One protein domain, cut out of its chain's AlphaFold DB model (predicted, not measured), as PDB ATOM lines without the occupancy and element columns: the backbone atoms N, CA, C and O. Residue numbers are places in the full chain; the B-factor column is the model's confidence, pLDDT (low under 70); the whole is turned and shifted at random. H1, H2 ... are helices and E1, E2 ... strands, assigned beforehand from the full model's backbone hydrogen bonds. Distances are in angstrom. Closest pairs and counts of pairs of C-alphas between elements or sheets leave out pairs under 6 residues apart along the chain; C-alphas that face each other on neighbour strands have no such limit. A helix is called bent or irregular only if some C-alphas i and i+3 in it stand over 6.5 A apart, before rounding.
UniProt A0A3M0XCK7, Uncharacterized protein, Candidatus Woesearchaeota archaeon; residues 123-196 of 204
ATOM      1  N   SER A 123      83.943 112.443 105.021       67.06
ATOM      2  CA  SER A 123      85.269 111.847 104.798       67.06
ATOM      3  C   SER A 123      85.227 110.639 103.871       67.06
ATOM      4  O   SER A 123      86.083 110.482 103.002       67.06
ATOM      5  N   LYS A 124      84.202 109.801 104.017       70.31
ATOM      6  CA  LYS A 124      84.027 108.609 103.197       70.31
ATOM      7  C   LYS A 124      83.513 108.948 101.804       70.31
ATOM      8  O   LYS A 124      84.021 108.404 100.832       70.31
ATOM      9  N   ALA A 125      82.589 109.901 101.705       72.56
ATOM     10  CA  ALA A 125      82.122 110.436 100.433       72.56
ATOM     11  C   ALA A 125      83.272 111.036  99.611       72.56
ATOM     12  O   ALA A 125      83.355 110.783  98.413       72.56
ATOM     13  N   ALA A 126      84.190 111.768 100.253       75.81
ATOM     14  CA  ALA A 126      85.357 112.333  99.585       75.81
ATOM     15  C   ALA A 126      86.268 111.238  99.003       75.81
ATOM     16  O   ALA A 126      86.552 111.253  97.804       75.81
ATOM     17  N   CYS A 127      86.677 110.257  99.817       79.19
ATOM     18  CA  CYS A 127      87.509 109.151  99.336       79.19
ATOM     19  C   CYS A 127      86.809 108.323  98.260       79.19
ATOM     20  O   CYS A 127      87.422 108.028  97.242       79.19
ATOM     21  N   GLN A 128      85.525 108.007  98.432       81.25
ATOM     22  CA  GLN A 128      84.758 107.256  97.445       81.25
ATOM     23  C   GLN A 128      84.646 108.011  96.111       81.25
ATOM     24  O   GLN A 128      84.896 107.427  95.061       81.25
ATOM     25  N   PHE A 129      84.364 109.316  96.139       77.19
ATOM     26  CA  PHE A 129      84.288 110.137  94.929       77.19
ATOM     27  C   PHE A 129      85.628 110.192  94.182       77.19
ATOM     28  O   PHE A 129      85.672 110.024  92.964       77.19
ATOM     29  N   MET A 130      86.737 110.396  94.898       77.81
ATOM     30  CA  MET A 130      88.073 110.422  94.290       77.81
ATOM     31  C   MET A 130      88.508 109.038  93.791       77.81
ATOM     32  O   MET A 130      89.063 108.917  92.701       77.81
ATOM     33  N   ALA A 131      88.206 107.979  94.541       82.88
ATOM     34  CA  ALA A 131      88.446 106.591  94.159       82.88
ATOM     35  C   ALA A 131      87.697 106.209  92.873       82.88
ATOM     36  O   ALA A 131      88.302 105.675  91.946       82.88
ATOM     37  N   GLU A 132      86.410 106.544  92.764       80.38
ATOM     38  CA  GLU A 132      85.613 106.316  91.552       80.38
ATOM     39  C   GLU A 132      86.175 107.091  90.350       80.38
ATOM     40  O   GLU A 132      86.330 106.533  89.265       80.38
ATOM     41  N   ARG A 133      86.555 108.361  90.541       77.38
ATOM     42  CA  ARG A 133      87.097 109.212  89.466       77.38
ATOM     43  C   ARG A 133      88.492 108.808  89.006       77.38
ATOM     44  O   ARG A 133      88.809 108.946  87.831       77.38
ATOM     45  N   SER A 134      89.307 108.291  89.916       78.75
ATOM     46  CA  SER A 134      90.646 107.769  89.626       78.75
ATOM     47  C   SER A 134      90.637 106.345  89.047       78.75
ATOM     48  O   SER A 134      91.705 105.785  88.804       78.75
ATOM     49  N   ASN A 135      89.454 105.751  88.826       82.50
ATOM     50  CA  ASN A 135      89.268 104.356  88.411       82.50
ATOM     51  C   ASN A 135      89.875 103.335  89.400       82.50
ATOM     52  O   ASN A 135      90.354 102.270  89.006       82.50
ATOM     53  N   LYS A 136      89.876 103.668  90.698       83.44
ATOM     54  CA  LYS A 136      90.367 102.818  91.793       83.44
ATOM     55  C   LYS A 136      89.330 102.711  92.925       83.44
ATOM     56  O   LYS A 136      89.613 103.129  94.052       83.44
ATOM     57  N   PRO A 137      88.133 102.146  92.667       81.44
ATOM     58  CA  PRO A 137      87.006 102.131  93.610       81.44
ATOM     59  C   PRO A 137      87.290 101.381  94.920       81.44
ATOM     60  O   PRO A 137      86.569 101.551  95.903       81.44
ATOM     61  N   GLN A 138      88.346 100.565  94.964       82.25
ATOM     62  CA  GLN A 138      88.765  99.873  96.172       82.25
ATOM     63  C   GLN A 138      89.165 100.840  97.297       82.25
ATOM     64  O   GLN A 138      88.948 100.504  98.456       82.25
ATOM     65  N   PHE A 139      89.662 102.051  97.008       87.06
ATOM     66  CA  PHE A 139      90.146 103.007  98.020       87.06
ATOM     67  C   PHE A 139      89.038 103.893  98.617       87.06
ATOM     68  O   PHE A 139      89.109 105.118  98.581       87.06
ATOM     69  N   GLY A 140      87.990 103.284  99.172       82.75
ATOM     70  CA  GLY A 140      86.843 104.012  99.727       82.75
ATOM     71  C   GLY A 140      86.950 104.392 101.208       82.75
ATOM     72  O   GLY A 140      86.074 105.095 101.712       82.75
ATOM     73  N   THR A 141      87.968 103.928 101.941       82.75
ATOM     74  CA  THR A 141      88.062 104.151 103.394       82.75
ATOM     75  C   THR A 141      88.968 105.343 103.709       82.75
ATOM     76  O   THR A 141      90.157 105.266 103.414       82.75
ATOM     77  N   PRO A 142      88.463 106.429 104.318       84.31
ATOM     78  CA  PRO A 142      89.302 107.557 104.719       84.31
ATOM     79  C   PRO A 142      90.221 107.178 105.883       84.31
ATOM     80  O   PRO A 142      89.816 106.412 106.755       84.31
ATOM     81  N   ALA A 143      91.433 107.731 105.897       80.88
ATOM     82  CA  ALA A 143      92.415 107.527 106.954       80.88
ATOM     83  C   ALA A 143      93.257 108.790 107.216       80.88
ATOM     84  O   ALA A 143      93.654 109.511 106.286       80.88
ATOM     85  N   SER A 144      93.577 109.031 108.489       84.69
ATOM     86  CA  SER A 144      94.633 109.959 108.906       84.69
ATOM     87  C   SER A 144      96.036 109.388 108.625       84.69
ATOM     88  O   SER A 144      96.200 108.250 108.176       84.69
ATOM     89  N   VAL A 145      97.081 110.178 108.893       81.31
ATOM     90  CA  VAL A 145      98.481 109.730 108.761       81.31
ATOM     91  C   VAL A 145      98.786 108.580 109.732       81.31
ATOM     92  O   VAL A 145      99.466 107.620 109.369       81.31
ATOM     93  N   GLU A 146      98.260 108.654 110.952       77.25
ATOM     94  CA  GLU A 146      98.417 107.641 111.995       77.25
ATOM     95  C   GLU A 146      97.634 106.368 111.652       77.25
ATOM     96  O   GLU A 146      98.179 105.264 111.722       77.25
ATOM     97  N   GLU A 147      96.381 106.518 111.215       77.75
ATOM     98  CA  GLU A 147      95.522 105.398 110.815       77.75
ATOM     99  C   GLU A 147      96.091 104.651 109.608       77.75
ATOM    100  O   GLU A 147      96.046 103.422 109.561       77.75
ATOM    101  N   ARG A 148      96.715 105.361 108.661       83.44
ATOM    102  CA  ARG A 148      97.407 104.749 107.519       83.44
ATOM    103  C   ARG A 148      98.477 103.756 107.972       83.44
ATOM    104  O   ARG A 148      98.552 102.667 107.412       83.44
ATOM    105  N   ASN A 149      99.280 104.083 108.982       81.31
ATOM    106  CA  ASN A 149     100.310 103.161 109.479       81.31
ATOM    107  C   ASN A 149      99.687 101.889 110.069       81.31
ATOM    108  O   ASN A 149     100.205 100.793 109.857       81.31
ATOM    109  N   SER A 150      98.541 102.025 110.744       80.81
ATOM    110  CA  SER A 150      97.760 100.881 111.217       80.81
ATOM    111  C   SER A 150      97.234 100.041 110.047       80.81
ATOM    112  O   SER A 150      97.438  98.828 110.030       80.81
ATOM    113  N   TYR A 151      96.650 100.658 109.017       79.69
ATOM    114  CA  TYR A 151      96.135  99.940 107.847       79.69
ATOM    115  C   TYR A 151      97.226  99.220 107.052       79.69
ATOM    116  O   TYR A 151      97.059  98.051 106.709       79.69
ATOM    117  N   VAL A 152      98.369  99.871 106.843       78.44
ATOM    118  CA  VAL A 152      99.530  99.267 106.178       78.44
ATOM    119  C   VAL A 152     100.081  98.093 106.995       78.44
ATOM    120  O   VAL A 152     100.444  97.073 106.417       78.44
ATOM    121  N   SER A 153     100.076  98.177 108.332       77.31
ATOM    122  CA  SER A 153     100.479  97.050 109.192       77.31
ATOM    123  C   SER A 153      99.534  95.845 109.100       77.31
ATOM    124  O   SER A 153      99.963  94.713 109.300       77.31
ATOM    125  N   MET A 154      98.270  96.078 108.731       78.94
ATOM    126  CA  MET A 154      97.278  95.037 108.447       78.94
ATOM    127  C   MET A 154      97.348  94.533 106.994       78.94
ATOM    128  O   MET A 154      96.476  93.783 106.567       78.94
ATOM    129  N   GLY A 155      98.353  94.953 106.217       80.75
ATOM    130  CA  GLY A 155      98.534  94.543 104.824       80.75
ATOM    131  C   GLY A 155      97.604  95.238 103.825       80.75
ATOM    132  O   GLY A 155      97.532  94.806 102.680       80.75
ATOM    133  N   ARG A 156      96.900  96.304 104.227       82.75
ATOM    134  CA  ARG A 156      96.026  97.073 103.327       82.75
ATOM    135  C   ARG A 156      96.815  98.125 102.567       82.75
ATOM    136  O   ARG A 156      97.675  98.806 103.135       82.75
ATOM    137  N   SER A 157      96.463  98.319 101.301       88.00
ATOM    138  CA  SER A 157      97.034  99.400 100.501       88.00
ATOM    139  C   SER A 157      96.324 100.718 100.805       88.00
ATOM    140  O   SER A 157      95.096 100.781 100.905       88.00
ATOM    141  N   CYS A 158      97.097 101.794 100.917       88.56
ATOM    142  CA  CYS A 158      96.583 103.151 101.076       88.56
ATOM    143  C   CYS A 158      97.256 104.077 100.071       88.56
ATOM    144  O   CYS A 158      98.467 103.996  99.864       88.56
ATOM    145  N   VAL A 159      96.475 104.980  99.490       90.81
ATOM    146  CA  VAL A 159      96.936 105.987  98.532       90.81
ATOM    147  C   VAL A 159      96.680 107.365  99.126       90.81
ATOM    148  O   VAL A 159      95.708 107.553  99.862       90.81
ATOM    149  N   SER A 160      97.570 108.324  98.870       92.69
ATOM    150  CA  SER A 160      97.328 109.690  99.325       92.69
ATOM    151  C   SER A 160      96.153 110.298  98.558       92.69
ATOM    152  O   SER A 160      95.891 109.968  97.398       92.69
ATOM    153  N   VAL A 161      95.428 111.202  99.210       86.44
ATOM    154  CA  VAL A 161      94.312 111.903  98.566       86.44
ATOM    155  C   VAL A 161      94.802 112.747  97.376       86.44
ATOM    156  O   VAL A 161      94.103 112.878  96.374       86.44
ATOM    157  N   GLU A 162      96.026 113.273  97.452       86.75
ATOM    158  CA  GLU A 162      96.657 114.060  96.385       86.75
ATOM    159  C   GLU A 162      96.980 113.208  95.153       86.75
ATOM    160  O   GLU A 162      96.700 113.625  94.028       86.75
ATOM    161  N   ASP A 163      97.489 111.990  95.356       88.25
ATOM    162  CA  ASP A 163      97.757 111.058  94.260       88.25
ATOM    163  C   ASP A 163      96.450 110.653  93.565       88.25
ATOM    164  O   ASP A 163      96.387 110.641  92.335       88.25
ATOM    165  N   LEU A 164      95.383 110.387  94.333       84.69
ATOM    166  CA  LEU A 164      94.059 110.073  93.781       84.69
ATOM    167  C   LEU A 164      93.465 111.241  92.992       84.69
ATOM    168  O   LEU A 164      92.905 111.016  91.921       84.69
ATOM    169  N   ALA A 165      93.614 112.473  93.481       80.88
ATOM    170  CA  ALA A 165      93.178 113.665  92.757       80.88
ATOM    171  C   ALA A 165      93.958 113.838  91.442       80.88
ATOM    172  O   ALA A 165      93.352 114.043  90.393       80.88
ATOM    173  N   SER A 166      95.283 113.662  91.473       82.56
ATOM    174  CA  SER A 166      96.123 113.773  90.273       82.56
ATOM    175  C   SER A 166      95.785 112.723  89.209       82.56
ATOM    176  O   SER A 166      95.824 113.007  88.011       82.56
ATOM    177  N   GLU A 167      95.419 111.511  89.633       80.56
ATOM    178  CA  GLU A 167      94.997 110.440  88.736       80.56
ATOM    179  C   GLU A 167      93.582 110.696  88.195       80.56
ATOM    180  O   GLU A 167      93.329 110.504  87.009       80.56
ATOM    181  N   ALA A 168      92.668 111.190  89.038       74.62
ATOM    182  CA  ALA A 168      91.321 111.579  88.629       74.62
ATOM    183  C   ALA A 168      91.341 112.671  87.547       74.62
ATOM    184  O   ALA A 168      90.598 112.575  86.571       74.62
ATOM    185  N   ASP A 169      92.237 113.653  87.668       73.44
ATOM    186  CA  ASP A 169      92.410 114.722  86.679       73.44
ATOM    187  C   ASP A 169      92.948 114.200  85.334       73.44
ATOM    188  O   ASP A 169      92.644 114.758  84.279       73.44
ATOM    189  N   ARG A 170      93.722 113.105  85.343       69.25
ATOM    190  CA  ARG A 170      94.186 112.431  84.117       69.25
ATOM    191  C   ARG A 170      93.082 111.625  83.441       69.25
ATOM    192  O   ARG A 170      93.038 111.574  82.215       69.25
ATOM    193  N   VAL A 171      92.226 110.972  84.229       68.06
ATOM    194  CA  VAL A 171      91.146 110.105  83.732       68.06
ATOM    195  C   VAL A 171      89.952 110.926  83.228       68.06
ATOM    196  O   VAL A 171      89.358 110.567  82.214       68.06
ATOM    197  N   ALA A 172      89.618 112.035  83.896       64.00
ATOM    198  CA  ALA A 172      88.487 112.904  83.565       64.00
ATOM    199  C   ALA A 172      88.900 114.395  83.597       64.00
ATOM    200  O   ALA A 172      88.641 115.091  84.585       64.00
ATOM    201  N   PRO A 173      89.539 114.914  82.529       60.34
ATOM    202  CA  PRO A 173      90.088 116.276  82.498       60.34
ATOM    203  C   PRO A 173      89.023 117.385  82.593       60.34
ATOM    204  O   PRO A 173      89.331 118.521  82.948       60.34
ATOM    205  N   ASP A 174      87.759 117.070  82.317       65.44
ATOM    206  CA  ASP A 174      86.594 117.949  82.463       65.44
ATOM    207  C   ASP A 174      86.119 118.105  83.924       65.44
ATOM    208  O   ASP A 174      85.321 118.993  84.232       65.44
ATOM    209  N   ALA A 175      86.621 117.278  84.847       55.12
ATOM    210  CA  ALA A 175      86.213 117.257  86.252       55.12
ATOM    211  C   ALA A 175      87.123 118.061  87.200       55.12
ATOM    212  O   ALA A 175      86.819 118.129  88.394       55.12
ATOM    213  N   TYR A 176      88.171 118.711  86.675       58.97
ATOM    214  CA  TYR A 176      89.234 119.389  87.436       58.97
ATOM    215  C   TYR A 176      88.731 120.353  88.529       58.97
ATOM    216  O   TYR A 176      89.287 120.442  89.622       58.97
ATOM    217  N   GLY A 177      87.639 121.081  88.263       61.91
ATOM    218  CA  GLY A 177      87.051 121.989  89.253       61.91
ATOM    219  C   GLY A 177      86.483 121.260  90.476       61.91
ATOM    220  O   GLY A 177      86.678 121.694  91.606       61.91
ATOM    221  N   ARG A 178      85.833 120.109  90.262       61.97
ATOM    222  CA  ARG A 178      85.172 119.342  91.331       61.97
ATOM    223  C   ARG A 178      86.160 118.493  92.125       61.97
ATOM    224  O   ARG A 178      85.989 118.343  93.329       61.97
ATOM    225  N   THR A 179      87.188 117.940  91.481       66.38
ATOM    226  CA  THR A 179      88.248 117.171  92.161       66.38
ATOM    227  C   THR A 179      89.033 118.053  93.126       66.38
ATOM    228  O   THR A 179      89.289 117.642  94.258       66.38
ATOM    229  N   ARG A 180      89.324 119.300  92.739       68.50
ATOM    230  CA  ARG A 180      89.979 120.284  93.608       68.50
ATOM    231  C   ARG A 180      89.139 120.675  94.826       68.50
ATOM    232  O   ARG A 180      89.668 120.682  95.935       68.50
ATOM    233  N   GLU A 181      87.850 120.963  94.644       65.81
ATOM    234  CA  GLU A 181      86.938 121.279  95.758       65.81
ATOM    235  C   GLU A 181      86.857 120.121  96.763       65.81
ATOM    236  O   GLU A 181      86.932 120.329  97.974       65.81
ATOM    237  N   VAL A 182      86.774 118.882  96.266       67.62
ATOM    238  CA  VAL A 182      86.735 117.677  97.106       67.62
ATOM    239  C   VAL A 182      88.070 117.437  97.819       67.62
ATOM    240  O   VAL A 182      88.064 117.029  98.978       67.62
ATOM    241  N   LEU A 183      89.207 117.731  97.182       73.06
ATOM    242  CA  LEU A 183      90.539 117.650  97.795       73.06
ATOM    243  C   LEU A 183      90.706 118.665  98.935       73.06
ATOM    244  O   LEU A 183      91.156 118.307 100.025       73.06
ATOM    245  N   GLU A 184      90.349 119.930  98.701       71.00
ATOM    246  CA  GLU A 184      90.402 120.983  99.724       71.00
ATOM    247  C   GLU A 184      89.463 120.650 100.894       71.00
ATOM    248  O   GLU A 184      89.844 120.771 102.064       71.00
ATOM    249  N   TYR A 185      88.277 120.117 100.589       70.00
ATOM    250  CA  TYR A 185      87.336 119.641 101.592       70.00
ATOM    251  C   TYR A 185      87.882 118.453 102.398       70.00
ATOM    252  O   TYR A 185      87.840 118.498 103.626       70.00
ATOM    253  N   ALA A 186      88.464 117.437 101.751       70.94
ATOM    254  CA  ALA A 186      89.068 116.275 102.412       70.94
ATOM    255  C   ALA A 186      90.190 116.674 103.385       70.94
ATOM    256  O   ALA A 186      90.250 116.178 104.512       70.94
ATOM    257  N   LYS A 187      91.028 117.641 102.991       74.56
ATOM    258  CA  LYS A 187      92.064 118.208 103.865       74.56
ATOM    259  C   LYS A 187      91.465 118.926 105.075       74.56
ATOM    260  O   LYS A 187      91.970 118.762 106.182       74.56
ATOM    261  N   SER A 188      90.371 119.671 104.891       73.62
ATOM    262  CA  SER A 188      89.710 120.405 105.984       73.62
ATOM    263  C   SER A 188      89.150 119.498 107.088       73.62
ATOM    264  O   SER A 188      89.093 119.900 108.247       73.62
ATOM    265  N   ILE A 189      88.783 118.262 106.739       75.06
ATOM    266  CA  ILE A 189      88.248 117.249 107.661       75.06
ATOM    267  C   ILE A 189      89.317 116.259 108.158       75.06
ATOM    268  O   ILE A 189      88.977 115.279 108.815       75.06
ATOM    269  N   GLY A 190      90.600 116.502 107.857       74.88
ATOM    270  CA  GLY A 190      91.726 115.703 108.358       74.88
ATOM    271  C   GLY A 190      91.979 114.383 107.622       74.88
ATOM    272  O   GLY A 190      92.712 113.537 108.131       74.88
ATOM    273  N   VAL A 191      91.403 114.187 106.434       82.31
ATOM    274  CA  VAL A 191      91.636 112.985 105.621       82.31
ATOM    275  C   VAL A 191      92.873 113.199 104.755       82.31
ATOM    276  O   VAL A 191      92.883 114.059 103.875       82.31
ATOM    277  N   ALA A 192      93.917 112.407 105.001       82.69
ATOM    278  CA  ALA A 192      95.183 112.482 104.268       82.69
ATOM    279  C   ALA A 192      95.370 111.312 103.289       82.69
ATOM    280  O   ALA A 192      96.013 111.466 102.247       82.69
ATOM    281  N   TYR A 193      94.782 110.155 103.601       87.44
ATOM    282  CA  TYR A 193      94.884 108.935 102.810       87.44
ATOM    283  C   TYR A 193      93.509 108.306 102.591       87.44
ATOM    284  O   TYR A 193      92.614 108.424 103.426       87.44
ATOM    285  N   CYS A 194      93.371 107.589 101.481       88.00
ATOM    286  CA  CYS A 194      92.262 106.680 101.235       88.00
ATOM    287  C   CYS A 194      92.816 105.254 101.121       88.00
ATOM    288  O   CYS A 194      93.687 104.968 100.297       88.00
ATOM    289  N   CYS A 195      92.336 104.365 101.979       87.06
ATOM    290  CA  CYS A 195      92.751 102.972 102.073       87.06
ATOM    291  C   CYS A 195      91.719 102.039 101.434       87.06
ATOM    292  O   CYS A 195      90.531 102.368 101.346       87.06
ATOM    293  N   GLU A 196      92.180 100.865 100.999       84.19
ATOM    294  CA  GLU A 196      91.328  99.795 100.468       84.19
ATOM    295  C   GLU A 196      90.206  99.491 101.442       84.19
ATOM    296  O   GLU A 196      90.506  99.305 102.611       84.19
TER     297      GLU A 196
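AT A GLANCE: This is residues 123 to 196 of the 204 residues of an uncharacterized protein of Candidatus Woesearchaeota archaeon (UniProt A0A3M0XCK7). Three helices, H1, H3 and H4, make a small bundle, their centres in a triangle, and a little sheet of three short strands lies between most of this bundle and the helix H2. H1 covers one face of the sheet and H2 the opposite face, while the hairpin of H3 and H4 reaches away to the far end of the long axis. The printed part has 74 residues with four named helices and three named strands, in the order H1 E1 H2 E2 H3 H4 E3; the sheet runs E1 E3 E2, antiparallel throughout, and the class is mostly helix. It is compact, with a radius of gyration of the C-alphas of 11.3 A, yet elongated, spanning 37 by 23 by 16 A.

HOW THE PARTS SIT: Start with H1, residues 123 to 133, and E1, residues 141 to 143: the closest C-alphas, of Lys 124 and Pro 142, are 5.6 A apart. Next come H2, residues 145 to 153, E2, residues 158 to 160, and H3, residues 161 to 171; then H4, residues 173 to 188, and E3, residues 193 to 195. E3 is the inner strand: look for N 143 and O 193 at 2.8 A towards E1, and N 194 and O 159 at 2.8 A towards E2. H1 is on the sheet at a height of 8.8 A, over E1 and E3, and runs across the strands. H2 is on the opposite face at a height of 8.5 A, over E3, and runs along the strands; with H1 this gives three layers, helices on both faces of a sheet. E1, H2 and E2 form a split strand-helix-strand unit, two strands running the same way with E3 between them, and its crossover is right-handed. H3 only grazes the sheet, with residues 161 to 164. H3 and H4 form a helical hairpin, opposite ways at a shallow tilt of 9 degrees; the closest C-alphas, of Asp 169 and Tyr 176, are 5.7 A apart. H1 touches H3, the C-alphas of Arg 133 and Ala 168 being closest at 4.9 A, and H4 touches H1 with residues 179 to 186 alone. H2 and H4 are apart. Every O i to N i+4 pair is within hydrogen-bond range in H1 and H3, against 4 of 5 in H2 and 10 of 12 in H4.

IN THESE COORDINATES: Find C-alpha 123 at (85.269, 111.847, 104.798); from there H1 runs 15.7 A to C-alpha 133. H2 covers 12.8 A and H3 15.3 A. H4 runs 23.8 A from C-alpha 173 at (90.088, 116.276, 82.498); it is irregular, with C-alphas 174 and 177 7.9 A apart, and has a kink of 29 degrees near residue 180. E1, E2 and E3 have 3 residues each, and E3 ends at C-alpha 195, (92.751, 102.972, 102.073).

THE WHOLE: The two C-alphas farthest apart are those of Ser 153 and Asp 174, at 36.7 A. The printed part has no cut and no long link. The model's mean pLDDT over the printed part is 77.6; look for values under 70 at residue 123 and residues 170 to 182.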